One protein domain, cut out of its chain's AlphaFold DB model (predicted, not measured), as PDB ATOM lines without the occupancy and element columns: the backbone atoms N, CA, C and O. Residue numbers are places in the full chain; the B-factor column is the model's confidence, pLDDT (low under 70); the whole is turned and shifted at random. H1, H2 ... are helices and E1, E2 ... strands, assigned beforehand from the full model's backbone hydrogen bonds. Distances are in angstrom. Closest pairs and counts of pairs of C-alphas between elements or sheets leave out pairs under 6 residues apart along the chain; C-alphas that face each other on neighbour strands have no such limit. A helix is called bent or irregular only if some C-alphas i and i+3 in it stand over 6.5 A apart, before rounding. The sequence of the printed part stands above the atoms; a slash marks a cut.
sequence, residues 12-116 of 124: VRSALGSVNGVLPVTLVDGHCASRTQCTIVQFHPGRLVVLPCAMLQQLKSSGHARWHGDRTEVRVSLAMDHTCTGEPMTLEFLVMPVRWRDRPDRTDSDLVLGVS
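What this domain is: This is residues 12 to 116 of the 124 residues of an uncharacterized protein of Mycolicibacterium murale (UniProt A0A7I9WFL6). A strongly twisted and curled sheet of five strands, E5 E9 E8 E7 E6, makes the body, with the short helix H1 packed on it. Two small strand hairpins join this body: E1 and E2 beside E5, and E3 and E4 beside the end of E7, with the turn of E3 and E4 at one end of the longest axis and the turn of the bent strands E8 and E9 at the other. The printed part has 105 residues, with one named helix and nine named strands in the order E1 E2 E3 E4 E5 H1 E6 E7 E8 E9, and is mostly strand. All three sheets are antiparallel. The whole is compact, with a radius of gyration of the C-alphas of 14.3 A, yet elongated, spanning 48 by 25 by 20 A.

How they stand to each other: E1, residues 12 to 14, and E2, residues 17 to 19, form a hairpin, with N 14 and O 17 2.9 A apart, within hydrogen-bond range. E3, residues 25 to 29, and E4, residues 37 to 41, form another, with N 28 and O 38 at 2.8 A. E5, residues 48 to 52, is an edge strand of the large sheet; its closest C-alpha pair with E2 is Leu 48 and Val 19, 4.9 A. H1, residues 53 to 61, is on this sheet, and every O i to N i+4 pair in it is within hydrogen-bond range. The closest C-alphas of H1 and E6, residues 65 to 69, the other edge strand, are those of Leu 59 and Ala 65, 5.1 A. E6, E7 at residues 74 to 80, E8 at residues 89 to 100 and E9 at residues 103 to 115 form a meander, each strand the antiparallel neighbour of the one before. Across it N 68 and O 75 are 2.8 A apart, N 91 and O 78 2.8 A, and N 96 and O 113 2.9 A. E9 also pairs with E5, with N 114 and O 49 at 2.8 A. The closest C-alphas of E4 and E7 are those of Thr 39 and Met 80, 5.1 A; residues 40 to 41 of E4 also pair with residues 82 to 83, parallel.

Where its parts are: E1 begins at C-alpha 12, (-3.671, 145.596, 317.070). H1 is 12.3 A long and begins at C-alpha 53, (1.944, 128.991, 319.110). E7 is 19.4 A long. E8 is 31.1 A long and bends by 58 degrees at residue 97. E9 is 21.4 A long, bends by 102 degrees at residue 106 and ends at C-alpha 115, (1.888, 137.290, 306.888).

The domain as a whole: The two C-alphas farthest apart, those of Ala 33 and Asp 105, are 48.1 A apart. The printed part has no cut and no long link. Its mean pLDDT is 91.8, and no printed residue is under 70.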
ATOM      1  N   VAL A  12      -5.088 145.990 317.002       91.94
ATOM      2  CA  VAL A  12      -3.671 145.596 317.070       91.94
ATOM      3  C   VAL A  12      -2.961 146.018 315.788       91.94
ATOM      4  O   VAL A  12      -3.450 145.798 314.678       91.94
ATOM      5  N   ARG A  13      -1.772 146.604 315.926       93.56
ATOM      6  CA  ARG A  13      -0.918 146.996 314.801       93.56
ATOM      7  C   ARG A  13       0.480 146.426 314.899       93.56
ATOM      8  O   ARG A  13       0.988 146.099 315.971       93.56
ATOM      9  N   SER A  14       1.118 146.331 313.745       93.19
ATOM     10  CA  SER A  14       2.507 145.929 313.571       93.19
ATOM     11  C   SER A  14       3.238 146.941 312.689       93.19
ATOM     12  O   SER A  14       2.619 147.795 312.055       93.19
ATOM     13  N   ALA A  15       4.564 146.816 312.598       92.00
ATOM     14  CA  ALA A  15       5.355 147.616 311.664       92.00
ATOM     15  C   ALA A  15       4.913 147.424 310.199       92.00
ATOM     16  O   ALA A  15       5.082 148.331 309.391       92.00
ATOM     17  N   LEU A  16       4.304 146.275 309.882       91.12
ATOM     18  CA  LEU A  16       3.811 145.928 308.550       91.12
ATOM     19  C   LEU A  16       2.386 146.437 308.276       91.12
ATOM     20  O   LEU A  16       1.953 146.404 307.132       91.12
ATOM     21  N   GLY A  17       1.644 146.902 309.288       91.38
ATOM     22  CA  GLY A  17       0.272 147.391 309.117       91.38
ATOM     23  C   GLY A  17      -0.707 146.908 310.186       91.38
ATOM     24  O   GLY A  17      -0.311 146.482 311.276       91.38
ATOM     25  N   SER A  18      -2.007 147.020 309.887       91.81
ATOM     26  CA  SER A  18      -3.088 146.572 310.781       91.81
ATOM     27  C   SER A  18      -3.104 145.059 310.867       91.81
ATOM     28  O   SER A  18      -3.038 144.390 309.840       91.81
ATOM     29  N   VAL A  19      -3.228 144.535 312.079       93.12
ATOM     30  CA  VAL A  19      -3.395 143.107 312.322       93.12
ATOM     31  C   VAL A  19      -4.892 142.816 312.345       93.12
ATOM     32  O   VAL A  19      -5.637 143.425 313.107       93.12
ATOM     33  N   ASN A  20      -5.336 141.896 311.494       91.44
ATOM     34  CA  ASN A  20      -6.736 141.518 311.309       91.44
ATOM     35  C   ASN A  20      -7.325 140.735 312.495       91.44
ATOM     36  O   ASN A  20      -8.520 140.463 312.504       91.44
ATOM     37  N   GLY A  21      -6.497 140.390 313.480       90.56
ATOM     38  CA  GLY A  21      -6.875 139.663 314.685       90.56
ATOM     39  C   GLY A  21      -6.146 138.331 314.795       90.56
ATOM     40  O   GLY A  21      -5.105 138.122 314.168       90.56
ATOM     41  N   VAL A  22      -6.693 137.440 315.615       92.12
ATOM     42  CA  VAL A  22      -6.239 136.051 315.733       92.12
ATOM     43  C   VAL A  22      -6.842 135.238 314.590       92.12
ATOM     44  O   VAL A  22      -8.014 135.424 314.261       92.12
ATOM     45  N   LEU A  23      -6.059 134.349 313.977       91.94
ATOM     46  CA  LEU A  23      -6.574 133.427 312.964       91.94
ATOM     47  C   LEU A  23      -7.678 132.534 313.586       91.94
ATOM     48  O   LEU A  23      -7.382 131.804 314.532       91.94
ATOM     49  N   PRO A  24      -8.928 132.559 313.082       88.00
ATOM     50  CA  PRO A  24     -10.080 131.909 313.721       88.00
ATOM     51  C   PRO A  24     -10.189 130.426 313.333       88.00
ATOM     52  O   PRO A  24     -11.177 130.004 312.728       88.00
ATOM     53  N   VAL A  25      -9.153 129.641 313.620       90.94
ATOM     54  CA  VAL A  25      -9.131 128.211 313.285       90.94
ATOM     55  C   VAL A  25      -9.544 127.369 314.479       90.94
ATOM     56  O   VAL A  25      -9.052 127.558 315.589       90.94
ATOM     57  N   THR A  26     -10.436 126.413 314.232       91.19
ATOM     58  CA  THR A  26     -10.874 125.416 315.214       91.19
ATOM     59  C   THR A  26     -10.616 124.015 314.676       91.19
ATOM     60  O   THR A  26     -10.872 123.752 313.503       91.19
ATOM     61  N   LEU A  27     -10.130 123.112 315.527       92.88
ATOM     62  CA  LEU A  27     -10.048 121.679 315.245       92.88
ATOM     63  C   LEU A  27     -11.233 120.988 315.929       92.88
ATOM     64  O   LEU A  27     -11.407 121.139 317.137       92.88
ATOM     65  N   VAL A  28     -12.054 120.275 315.163       92.31
ATOM     66  CA  VAL A  28     -13.301 119.656 315.627       92.31
ATOM     67  C   VAL A  28     -13.259 118.154 315.377       92.31
ATOM     68  O   VAL A  28     -13.059 117.717 314.244       92.31
ATOM     69  N   ASP A  29     -13.492 117.367 316.422       91.94
ATOM     70  CA  ASP A  29     -13.548 115.907 316.337       91.94
ATOM     71  C   ASP A  29     -14.890 115.436 315.763       91.94
ATOM     72  O   ASP A  29     -15.944 115.983 316.088       91.94
ATOM     73  N   GLY A  30     -14.863 114.406 314.913       86.19
ATOM     74  CA  GLY A  30     -16.071 113.723 314.433       86.19
ATOM     75  C   GLY A  30     -17.042 114.579 313.607       86.19
ATOM     76  O   GLY A  30     -18.187 114.180 313.416       86.19
ATOM     77  N   HIS A  31     -16.609 115.742 313.109       86.62
ATOM     78  CA  HIS A  31     -17.450 116.633 312.305       86.62
ATOM     79  C   HIS A  31     -17.869 116.007 310.961       86.62
ATOM     80  O   HIS A  31     -19.006 116.175 310.523       86.62
ATOM     81  N   CYS A  32     -16.972 115.260 310.306       86.56
ATOM     82  CA  CYS A  32     -17.262 114.538 309.066       86.56
ATOM     83  C   CYS A  32     -17.228 113.028 309.278       86.56
ATOM     84  O   CYS A  32     -16.284 112.506 309.852       86.56
ATOM     85  N   ALA A  33     -18.180 112.302 308.688       85.06
ATOM     86  CA  ALA A  33     -18.214 110.838 308.766       85.06
ATOM     87  C   ALA A  33     -16.954 110.154 308.193       85.06
ATOM     88  O   ALA A  33     -16.614 109.044 308.590       85.06
ATOM     89  N   SER A  34     -16.258 110.807 307.259       84.38
ATOM     90  CA  SER A  34     -15.052 110.290 306.604       84.38
ATOM     91  C   SER A  34     -13.739 110.702 307.276       84.38
ATOM     92  O   SER A  34     -12.674 110.321 306.789       84.38
ATOM     93  N   ARG A  35     -13.778 111.500 308.354       82.75
ATOM     94  CA  ARG A  35     -12.579 112.073 308.984       82.75
ATOM     95  C   ARG A  35     -12.671 112.020 310.503       82.75
ATOM     96  O   ARG A  35     -13.725 112.237 311.083       82.75
ATOM     97  N   THR A  36     -11.540 111.774 311.153       87.88
ATOM     98  CA  THR A  36     -11.460 111.770 312.620       87.88
ATOM     99  C   THR A  36     -11.530 113.181 313.197       87.88
ATOM    100  O   THR A  36     -12.184 113.391 314.215       87.88
ATOM    101  N   GLN A  37     -10.900 114.148 312.528       92.62
ATOM    102  CA  GLN A  37     -10.901 115.561 312.895       92.62
ATOM    103  C   GLN A  37     -11.047 116.419 311.639       92.62
ATOM    104  O   GLN A  37     -10.586 116.029 310.565       92.62
ATOM    105  N   CYS A  38     -11.668 117.585 311.793       92.69
ATOM    106  CA  CYS A  38     -11.746 118.603 310.757       92.69
ATOM    107  C   CYS A  38     -11.263 119.949 311.290       92.69
ATOM    108  O   CYS A  38     -11.626 120.377 312.384       92.69
ATOM    109  N   THR A  39     -10.492 120.649 310.477       94.38
ATOM    110  CA  THR A  39     -10.127 122.047 310.691       94.38
ATOM    111  C   THR A  39     -11.137 122.975 310.036       94.38
ATOM    112  O   THR A  39     -11.525 122.792 308.882       94.38
ATOM    113  N   ILE A  40     -11.572 123.984 310.782       92.56
ATOM    114  CA  ILE A  40     -12.606 124.923 310.354       92.56
ATOM    115  C   ILE A  40     -12.080 126.344 310.496       92.56
ATOM    116  O   ILE A  40     -11.601 126.718 311.568       92.56
ATOM    117  N   VAL A  41     -12.228 127.142 309.440       91.69
ATOM    118  CA  VAL A  41     -11.986 128.588 309.463       91.69
ATOM    119  C   VAL A  41     -13.284 129.339 309.164       91.69
ATOM    120  O   VAL A  41     -13.919 129.145 308.128       91.69
ATOM    121  N   GLN A  42     -13.711 130.187 310.101       82.06
ATOM    122  CA  GLN A  42     -15.041 130.814 310.059       82.06
ATOM    123  C   GLN A  42     -15.132 132.041 309.145       82.06
ATOM    124  O   GLN A  42     -16.225 132.433 308.747       82.06
ATOM    125  N   PHE A  43     -14.004 132.662 308.813       81.75
ATOM    126  CA  PHE A  43     -13.943 133.802 307.906       81.75
ATOM    127  C   PHE A  43     -12.591 133.847 307.207       81.75
ATOM    128  O   PHE A  43     -11.595 133.346 307.731       81.75
ATOM    129  N   HIS A  44     -12.549 134.461 306.024       79.25
ATOM    130  CA  HIS A  44     -11.303 134.588 305.282       79.25
ATOM    131  C   HIS A  44     -10.318 135.463 306.074       79.25
ATOM    132  O   HIS A  44     -10.644 136.617 306.386       79.25
ATOM    133  N   PRO A  45      -9.138 134.938 306.443       82.31
ATOM    134  CA  PRO A  45      -8.184 135.715 307.206       82.31
ATOM    135  C   PRO A  45      -7.678 136.875 306.360       82.31
ATOM    136  O   PRO A  45      -7.397 136.736 305.172       82.31
ATOM    137  N   GLY A  46      -7.550 138.044 306.982       86.31
ATOM    138  CA  GLY A  46      -6.844 139.140 306.339       86.31
ATOM    139  C   GLY A  46      -5.345 138.853 306.227       86.31
ATOM    140  O   GLY A  46      -4.840 137.827 306.683       86.31
ATOM    141  N   ARG A  47      -4.606 139.786 305.622       90.62
ATOM    142  CA  ARG A  47      -3.188 139.574 305.314       90.62
ATOM    143  C   ARG A  47      -2.321 139.341 306.554       90.62
ATOM    144  O   ARG A  47      -1.398 138.532 306.493       90.62
ATOM    145  N   LEU A  48      -2.551 140.097 307.625       94.50
ATOM    146  CA  LEU A  48      -1.735 140.057 308.838       94.50
ATOM    147  C   LEU A  48      -2.574 139.490 309.975       94.50
ATOM    148  O   LEU A  48      -3.531 140.126 310.403       94.50
ATOM    149  N   VAL A  49      -2.202 138.325 310.493       94.94
ATOM    150  CA  VAL A  49      -2.926 137.656 311.581       94.94
ATOM    151  C   VAL A  49      -1.974 137.240 312.688       94.94
ATOM    152  O   VAL A  49      -0.803 136.958 312.452       94.94
ATOM    153  N   VAL A  50      -2.481 137.177 313.912       95.69
ATOM    154  CA  VAL A  50      -1.790 136.527 315.022       95.69
ATOM    155  C   VAL A  50      -2.077 135.034 314.966       95.69
ATOM    156  O   VAL A  50      -3.233 134.617 314.869       95.69
ATOM    157  N   LEU A  51      -1.020 134.233 315.058       96.12
ATOM    158  CA  LEU A  51      -1.095 132.784 315.174       96.12
ATOM    159  C   LEU A  51      -0.613 132.395 316.579       96.12
ATOM    160  O   LEU A  51       0.570 132.573 316.882       96.12
ATOM    161  N   PRO A  52      -1.493 131.878 317.452       96.56
ATOM    162  CA  PRO A  52      -1.069 131.337 318.734       96.56
ATOM    163  C   PRO A  52      -0.164 130.119 318.526       96.56
ATOM    164  O   PRO A  52      -0.517 129.186 317.799       96.56
ATOM    165  N   CYS A  53       0.985 130.091 319.199       95.75
ATOM    166  CA  CYS A  53       1.944 128.991 319.110       95.75
ATOM    167  C   CYS A  53       1.310 127.653 319.519       95.75
ATOM    168  O   CYS A  53       1.547 126.641 318.864       95.75
ATOM    169  N   ALA A  54       0.456 127.645 320.548       95.81
ATOM    170  CA  ALA A  54      -0.248 126.442 320.998       95.81
ATOM    171  C   ALA A  54      -1.190 125.871 319.921       95.81
ATOM    172  O   ALA A  54      -1.163 124.670 319.660       95.81
ATOM    173  N   MET A  55      -1.958 126.732 319.241       95.00
ATOM    174  CA  MET A  55      -2.823 126.339 318.120       95.00
ATOM    175  C   MET A  55      -1.993 125.736 316.983       95.00
ATOM    176  O   MET A  55      -2.326 124.677 316.460       95.00
ATOM    177  N   LEU A  56      -0.875 126.374 316.629       95.94
ATOM    178  CA  LEU A  56       0.029 125.850 315.610       95.94
ATOM    179  C   LEU A  56       0.581 124.466 315.986       95.94
ATOM    180  O   LEU A  56       0.579 123.566 315.148       95.94
ATOM    181  N   GLN A  57       1.003 124.256 317.236       95.38
ATOM    182  CA  GLN A  57       1.459 122.936 317.692       95.38
ATOM    183  C   GLN A  57       0.342 121.890 317.643       95.38
ATOM    184  O   GLN A  57       0.587 120.764 317.207       95.38
ATOM    185  N   GLN A  58      -0.884 122.258 318.020       95.31
ATOM    186  CA  GLN A  58      -2.039 121.369 317.924       95.31
ATOM    187  C   GLN A  58      -2.284 120.941 316.472       95.31
ATOM    188  O   GLN A  58      -2.330 119.745 316.189       95.31
ATOM    189  N   LEU A  59      -2.350 121.894 315.538       95.50
ATOM    190  CA  LEU A  59      -2.550 121.609 314.113       95.50
ATOM    191  C   LEU A  59      -1.394 120.805 313.511       95.50
ATOM    192  O   LEU A  59      -1.607 119.957 312.646       95.50
ATOM    193  N   LYS A  60      -0.165 121.030 313.983       95.69
ATOM    194  CA  LYS A  60       0.996 120.228 313.589       95.69
ATOM    195  C   LYS A  60       0.834 118.778 314.031       95.69
ATOM    196  O   LYS A  60       1.045 117.868 313.237       95.69
ATOM    197  N   SER A  61       0.454 118.573 315.292       94.75
ATOM    198  CA  SER A  61       0.292 117.244 315.887       94.75
ATOM    199  C   SER A  61      -0.828 116.431 315.234       94.75
ATOM    200  O   SER A  61      -0.702 115.217 315.115       94.75
ATOM    201  N   SER A  62      -1.876 117.100 314.744       93.12
ATOM    202  CA  SER A  62      -2.981 116.470 314.017       93.12
ATOM    203  C   SER A  62      -2.738 116.356 312.507       93.12
ATOM    204  O   SER A  62      -3.599 115.860 311.789       93.12
ATOM    205  N   GLY A  63      -1.584 116.808 312.001       94.25
ATOM    206  CA  GLY A  63      -1.215 116.710 310.586       94.25
ATOM    207  C   GLY A  63      -1.841 117.764 309.663       94.25
ATOM    208  O   GLY A  63      -1.670 117.673 308.448       94.25
ATOM    209  N   HIS A  64      -2.513 118.779 310.214       95.50
ATOM    210  CA  HIS A  64      -3.162 119.861 309.459       95.50
ATOM    211  C   HIS A  64      -2.255 121.081 309.236       95.50
ATOM    212  O   HIS A  64      -2.622 121.995 308.503       95.50
ATOM    213  N   ALA A  65      -1.067 121.112 309.848       96.25
ATOM    214  CA  ALA A  65      -0.084 122.171 309.646       96.25
ATOM    215  C   ALA A  65       1.291 121.618 309.250       96.25
ATOM    216  O   ALA A  65       1.777 120.644 309.832       96.25
ATOM    217  N   ARG A  66       1.946 122.272 308.286       96.81
ATOM    218  CA  ARG A  66       3.298 121.940 307.812       96.81
ATOM    219  C   ARG A  66       4.199 123.166 307.862       96.81
ATOM    220  O   ARG A  66       3.774 124.263 307.526       96.81
ATOM    221  N   TRP A  67       5.442 122.966 308.297       95.06
ATOM    222  CA  TRP A  67       6.474 124.003 308.336       95.06
ATOM    223  C   TRP A  67       7.409 123.814 307.153       95.06
ATOM    224  O   TRP A  67       7.835 122.696 306.863       95.06
ATOM    225  N   HIS A  68       7.758 124.923 306.527       93.00
ATOM    226  CA  HIS A  68       8.655 125.013 305.392       93.00
ATOM    227  C   HIS A  68       9.703 126.094 305.662       93.00
ATOM    228  O   HIS A  68       9.438 127.060 306.380       93.00
ATOM    229  N   GLY A  69      10.880 125.943 305.061       87.56
ATOM    230  CA  GLY A  69      11.956 126.928 305.147       87.56
ATOM    231  C   GLY A  69      13.008 126.618 306.210       87.56
ATOM    232  O   GLY A  69      13.128 125.488 306.688       87.56
ATOM    233  N   ASP A  70      13.820 127.624 306.517       83.06
ATOM    234  CA  ASP A  70      15.024 127.508 307.335       83.06
ATOM    235  C   ASP A  70      15.049 128.557 308.463       83.06
ATOM    236  O   ASP A  70      14.016 129.031 308.930       83.06
ATOM    237  N   ARG A  71      16.239 128.898 308.964       74.50
ATOM    238  CA  ARG A  71      16.401 129.887 310.043       74.50
ATOM    239  C   ARG A  71      16.089 131.327 309.624       74.50
ATOM    240  O   ARG A  71      15.968 132.176 310.503       74.50
ATOM    241  N   THR A  72      16.026 131.615 308.327       78.56
ATOM    242  CA  THR A  72      15.878 132.967 307.772       78.56
ATOM    243  C   THR A  72      14.449 133.262 307.341       78.56
ATOM    244  O   THR A  72      13.955 134.363 307.578       78.56
ATOM    245  N   GLU A  73      13.764 132.268 306.785       86.50
ATOM    246  CA  GLU A  73      12.362 132.356 306.404       86.50
ATOM    247  C   GLU A  73      11.650 131.081 306.843       86.50
ATOM    248  O   GLU A  73      11.987 129.985 306.396       86.50
ATOM    249  N   VAL A  74      10.647 131.233 307.710       93.19
ATOM    250  CA  VAL A  74       9.765 130.138 308.116       93.19
ATOM    251  C   VAL A  74       8.393 130.386 307.520       93.19
ATOM    252  O   VAL A  74       7.766 131.416 307.774       93.19
ATOM    253  N   ARG A  75       7.909 129.415 306.755       95.19
ATOM    254  CA  ARG A  75       6.566 129.394 306.191       95.19
ATOM    255  C   ARG A  75       5.754 128.282 306.831       95.19
ATOM    256  O   ARG A  75       6.281 127.210 307.120       95.19
ATOM    257  N   VAL A  76       4.476 128.543 307.059       95.50
ATOM    258  CA  VAL A  76       3.532 127.556 307.571       95.50
ATOM    259  C   VAL A  76       2.352 127.439 306.622       95.50
ATOM    260  O   VAL A  76       1.691 128.435 306.326       95.50
ATOM    261  N   SER A  77       2.091 126.203 306.210       95.75
ATOM    262  CA  SER A  77       0.926 125.789 305.436       95.75
ATOM    263  C   SER A  77      -0.106 125.195 306.384       95.75
ATOM    264  O   SER A  77       0.209 124.258 307.121       95.75
ATOM    265  N   LEU A  78      -1.331 125.717 306.369       95.19
ATOM    266  CA  LEU A  78      -2.450 125.240 307.181       95.19
ATOM    267  C   LEU A  78      -3.547 124.698 306.262       95.19
ATOM    268  O   LEU A  78      -4.170 125.465 305.531       95.19
ATOM    269  N   ALA A  79      -3.793 123.393 306.305       94.44
ATOM    270  CA  ALA A  79      -4.894 122.763 305.585       94.44
ATOM    271  C   ALA A  79      -6.194 122.984 306.358       94.44
ATOM    272  O   ALA A  79      -6.263 122.597 307.519       94.44
ATOM    273  N   MET A  80      -7.179 123.616 305.717       93.88
ATOM    274  CA  MET A  80      -8.519 123.880 306.234       93.88
ATOM    275  C   MET A  80      -9.521 122.979 305.522       93.88
ATOM    276  O   MET A  80      -9.651 123.032 304.297       93.88
ATOM    277  N   ASP A  81     -10.258 122.185 306.286       93.69
ATOM    278  CA  ASP A  81     -11.209 121.214 305.737       93.69
ATOM    279  C   ASP A  81     -12.569 121.837 305.457       93.69
ATOM    280  O   ASP A  81     -13.242 121.464 304.498       93.69
ATOM    281  N   HIS A  82     -12.949 122.815 306.280       91.06
ATOM    282  CA  HIS A  82     -14.152 123.609 306.094       91.06
ATOM    283  C   HIS A  82     -13.835 125.089 306.221       91.06
ATOM    284  O   HIS A  82     -13.104 125.534 307.108       91.06
ATOM    285  N   THR A  83     -14.431 125.862 305.331       89.50
ATOM    286  CA  THR A  83     -14.220 127.301 305.235       89.50
ATOM    287  C   THR A  83     -15.564 128.006 305.140       89.50
ATOM    288  O   THR A  83     -16.594 127.387 304.867       89.50
ATOM    289  N   CYS A  84     -15.559 129.328 305.295       82.44
ATOM    290  CA  CYS A  84     -16.744 130.148 305.054       82.44
ATOM    291  C   CYS A  84     -17.262 130.088 303.605       82.44
ATOM    292  O   CYS A  84     -18.401 130.474 303.364       82.44
ATOM    293  N   THR A  85     -16.450 129.627 302.644       82.06
ATOM    294  CA  THR A  85     -16.859 129.429 301.243       82.06
ATOM    295  C   THR A  85     -17.335 128.001 300.961       82.06
ATOM    296  O   THR A  85     -17.822 127.733 299.869       82.06
ATOM    297  N   GLY A  86     -17.221 127.086 301.931       82.00
ATOM    298  CA  GLY A  86     -17.618 125.682 301.804       82.00
ATOM    299  C   GLY A  86     -16.584 124.779 301.125       82.00
ATOM    300  O   GLY A  86     -16.710 123.558 301.197       82.00
ATOM    301  N   GLU A  87     -15.540 125.348 300.520       86.50
ATOM    302  CA  GLU A  87     -14.472 124.593 299.860       86.50
ATOM    303  C   GLU A  87     -13.252 124.437 300.779       86.50
ATOM    304  O   GLU A  87     -12.862 125.415 301.427       86.50
ATOM    305  N   PRO A  88     -12.617 123.250 300.841       90.88
ATOM    306  CA  PRO A  88     -11.337 123.088 301.517       90.88
ATOM    307  C   PRO A  88     -10.279 124.005 300.905       90.88
ATOM    308  O   PRO A  88     -10.217 124.174 299.688       90.88
ATOM    309  N   MET A  89      -9.404 124.560 301.736       91.00
ATOM    310  CA  MET A  89      -8.338 125.442 301.268       91.00
ATOM    311  C   MET A  89      -7.051 125.225 302.053       91.00
ATOM    312  O   MET A  89      -7.074 124.749 303.183       91.00
ATOM    313  N   THR A  90      -5.920 125.618 301.475       92.38
ATOM    314  CA  THR A  90      -4.666 125.745 302.225       92.38
ATOM    315  C   THR A  90      -4.367 127.221 302.425       92.38
ATOM    316  O   THR A  90      -4.415 127.995 301.474       92.38
ATOM    317  N   LEU A  91      -4.089 127.611 303.665       92.62
ATOM    318  CA  LEU A  91      -3.638 128.951 304.005       92.62
ATOM    319  C   LEU A  91      -2.123 128.947 304.183       92.62
ATOM    320  O   LEU A  91      -1.588 128.144 304.945       92.62
ATOM    321  N   GLU A  92      -1.454 129.883 303.523       93.94
ATOM    322  CA  GLU A  92      -0.006 130.057 303.589       93.94
ATOM    323  C   GLU A  92       0.350 131.317 304.375       93.94
ATOM    324  O   GLU A  92      -0.165 132.405 304.102       93.94
ATOM    325  N   PHE A  93       1.284 131.189 305.316       95.25
ATOM    326  CA  PHE A  93       1.798 132.320 306.083       95.25
ATOM    327  C   PHE A  93       3.318 132.284 306.179       95.25
ATOM    328  O   PHE A  93       3.899 131.276 306.574       95.25
ATOM    329  N   LEU A  94       3.961 133.421 305.913       95.44
ATOM    330  CA  LEU A  94       5.286 133.696 306.459       95.44
ATOM    331  C   LEU A  94       5.138 133.995 307.948       95.44
ATOM    332  O   LEU A  94       4.293 134.803 308.338       95.44
ATOM    333  N   VAL A  95       5.944 133.344 308.777       95.00
ATOM    334  CA  VAL A  95       5.848 133.436 310.230       95.00
ATOM    335  C   VAL A  95       6.981 134.287 310.772       95.00
ATOM    336  O   VAL A  95       8.156 133.988 310.571       95.00
ATOM    337  N   MET A  96       6.620 135.346 311.491       94.31
ATOM    338  CA  MET A  96       7.568 136.283 312.078       94.31
ATOM    339  C   MET A  96       7.458 136.300 313.607       94.31
ATOM    340  O   MET A  96       6.342 136.315 314.141       94.31
ATOM    341  N   PRO A  97       8.591 136.351 314.333       94.38
ATOM    342  CA  PRO A  97       8.572 136.538 315.776       94.38
ATOM    343  C   PRO A  97       7.939 137.883 316.137       94.38
ATOM    344  O   PRO A  97       8.187 138.910 315.499       94.38
ATOM    345  N   VAL A  98       7.135 137.885 317.195       94.88
ATOM    346  CA  VAL A  98       6.462 139.084 317.694       94.88
ATOM    347  C   VAL A  98       7.288 139.711 318.803       94.88
ATOM    348  O   VAL A  98       7.756 139.030 319.705       94.88
ATOM    349  N   ARG A  99       7.415 141.037 318.775       95.88
ATOM    350  CA  ARG A  99       7.884 141.846 319.908       95.88
ATOM    351  C   ARG A  99       6.879 142.952 320.162       95.88
ATOM    352  O   ARG A  99       6.427 143.588 319.202       95.88
ATOM    353  N   TRP A 100       6.503 143.180 321.412       95.06
ATOM    354  CA  TRP A 100       5.593 144.270 321.758       95.06
ATOM    355  C   TRP A 100       6.354 145.594 321.841       95.06
ATOM    356  O   TRP A 100       7.528 145.625 322.193       95.06
ATOM    357  N   ARG A 101       5.716 146.702 321.452       94.62
ATOM    358  CA  ARG A 101       6.373 148.019 321.379       94.62
ATOM    359  C   ARG A 101       6.857 148.501 322.747       94.62
ATOM    360  O   ARG A 101       7.868 149.183 322.816       94.62
ATOM    361  N   ASP A 102       6.137 148.151 323.804       93.00
ATOM    362  CA  ASP A 102       6.486 148.421 325.200       93.00
ATOM    363  C   ASP A 102       7.539 147.447 325.762       93.00
ATOM    364  O   ASP A 102       8.084 147.699 326.832       93.00
ATOM    365  N   ARG A 103       7.847 146.354 325.049       93.38
ATOM    366  CA  ARG A 103       8.853 145.339 325.416       93.38
ATOM    367  C   ARG A 103       9.666 144.892 324.190       93.38
ATOM    368  O   ARG A 103       9.546 143.745 323.748       93.38
ATOM    369  N   PRO A 104      10.449 145.797 323.574       91.69
ATOM    370  CA  PRO A 104      11.109 145.544 322.290       91.69
ATOM    371  C   PRO A 104      12.295 144.568 322.370       91.69
ATOM    372  O   PRO A 104      12.762 144.085 321.341       91.69
ATOM    373  N   ASP A 105      12.797 144.285 323.566       94.69
ATOM    374  CA  ASP A 105      13.895 143.362 323.861       94.69
ATOM    375  C   ASP A 105      13.435 141.900 323.972       94.69
ATOM    376  O   ASP A 105      14.239 140.980 323.815       94.69
ATOM    377  N   ARG A 106      12.133 141.670 324.181       94.12
ATOM    378  CA  ARG A 106      11.565 140.341 324.397       94.12
ATOM    379  C   ARG A 106      10.685 139.901 323.233       94.12
ATOM    380  O   ARG A 106       9.690 140.542 322.897       94.12
ATOM    381  N   THR A 107      11.026 138.748 322.661       95.50
ATOM    382  CA  THR A 107      10.123 138.028 321.760       95.50
ATOM    383  C   THR A 107       8.991 137.392 322.567       95.50
ATOM    384  O   THR A 107       9.232 136.783 323.612       95.50
ATOM    385  N   ASP A 108       7.761 137.545 322.088       95.75
ATOM    386  CA  ASP A 108       6.587 136.864 322.618       95.75
ATOM    387  C   ASP A 108       6.686 135.362 322.305       95.75
ATOM    388  O   ASP A 108       6.907 134.976 321.157       95.75
ATOM    389  N   SER A 109       6.602 134.518 323.335       95.69
ATOM    390  CA  SER A 109       6.705 133.060 323.197       95.69
ATOM    391  C   SER A 109       5.407 132.413 322.728       95.69
ATOM    392  O   SER A 109       5.425 131.295 322.211       95.69
ATOM    393  N   ASP A 110       4.289 133.107 322.909       96.31
ATOM    394  CA  ASP A 110       2.955 132.538 322.780       96.31
ATOM    395  C   ASP A 110       2.334 132.907 321.434       96.31
ATOM    396  O   ASP A 110       1.411 132.235 320.970       96.31
ATOM    397  N   LEU A 111       2.862 133.949 320.784       95.75
ATOM    398  CA  LEU A 111       2.339 134.512 319.552       95.75
ATOM    399  C   LEU A 111       3.415 134.665 318.479       95.75
ATOM    400  O   LEU A 111       4.505 135.188 318.711       95.75
ATOM    401  N   VAL A 112       3.038 134.339 317.247       96.31
ATOM    402  CA  VAL A 112       3.767 134.745 316.044       96.31
ATOM    403  C   VAL A 112       2.852 135.533 315.114       96.31
ATOM    404  O   VAL A 112       1.627 135.395 315.146       96.31
ATOM    405  N   LEU A 113       3.445 136.388 314.284       96.50
ATOM    406  CA  LEU A 113       2.724 137.124 313.255       96.50
ATOM    407  C   LEU A 113       2.759 136.310 311.962       96.50
ATOM    408  O   LEU A 113       3.834 136.066 311.417       96.50
ATOM    409  N   GLY A 114       1.589 135.908 311.478       96.00
ATOM    410  CA  GLY A 114       1.403 135.338 310.151       96.00
ATOM    411  C   GLY A 114       1.207 136.442 309.116       96.00
ATOM    412  O   GLY A 114       0.346 137.309 309.275       96.00
ATOM    413  N   VAL A 115       1.996 136.399 308.046       95.19
ATOM    414  CA  VAL A 115       1.888 137.290 306.888       95.19
ATOM    415  C   VAL A 115       1.499 136.456 305.675       95.19
ATOM    416  O   VAL A 115       2.308 135.672 305.178       95.19
ATOM    417  N   SER A 116       0.269 136.625 305.191       92.81
ATOM    418  CA  SER A 116      -0.170 135.978 303.954       92.81
ATOM    419  C   SER A 116       0.607 136.564 302.765       92.81
ATOM    420  O   SER A 116       0.628 137.791 302.604       92.81
TER     421      SER A 116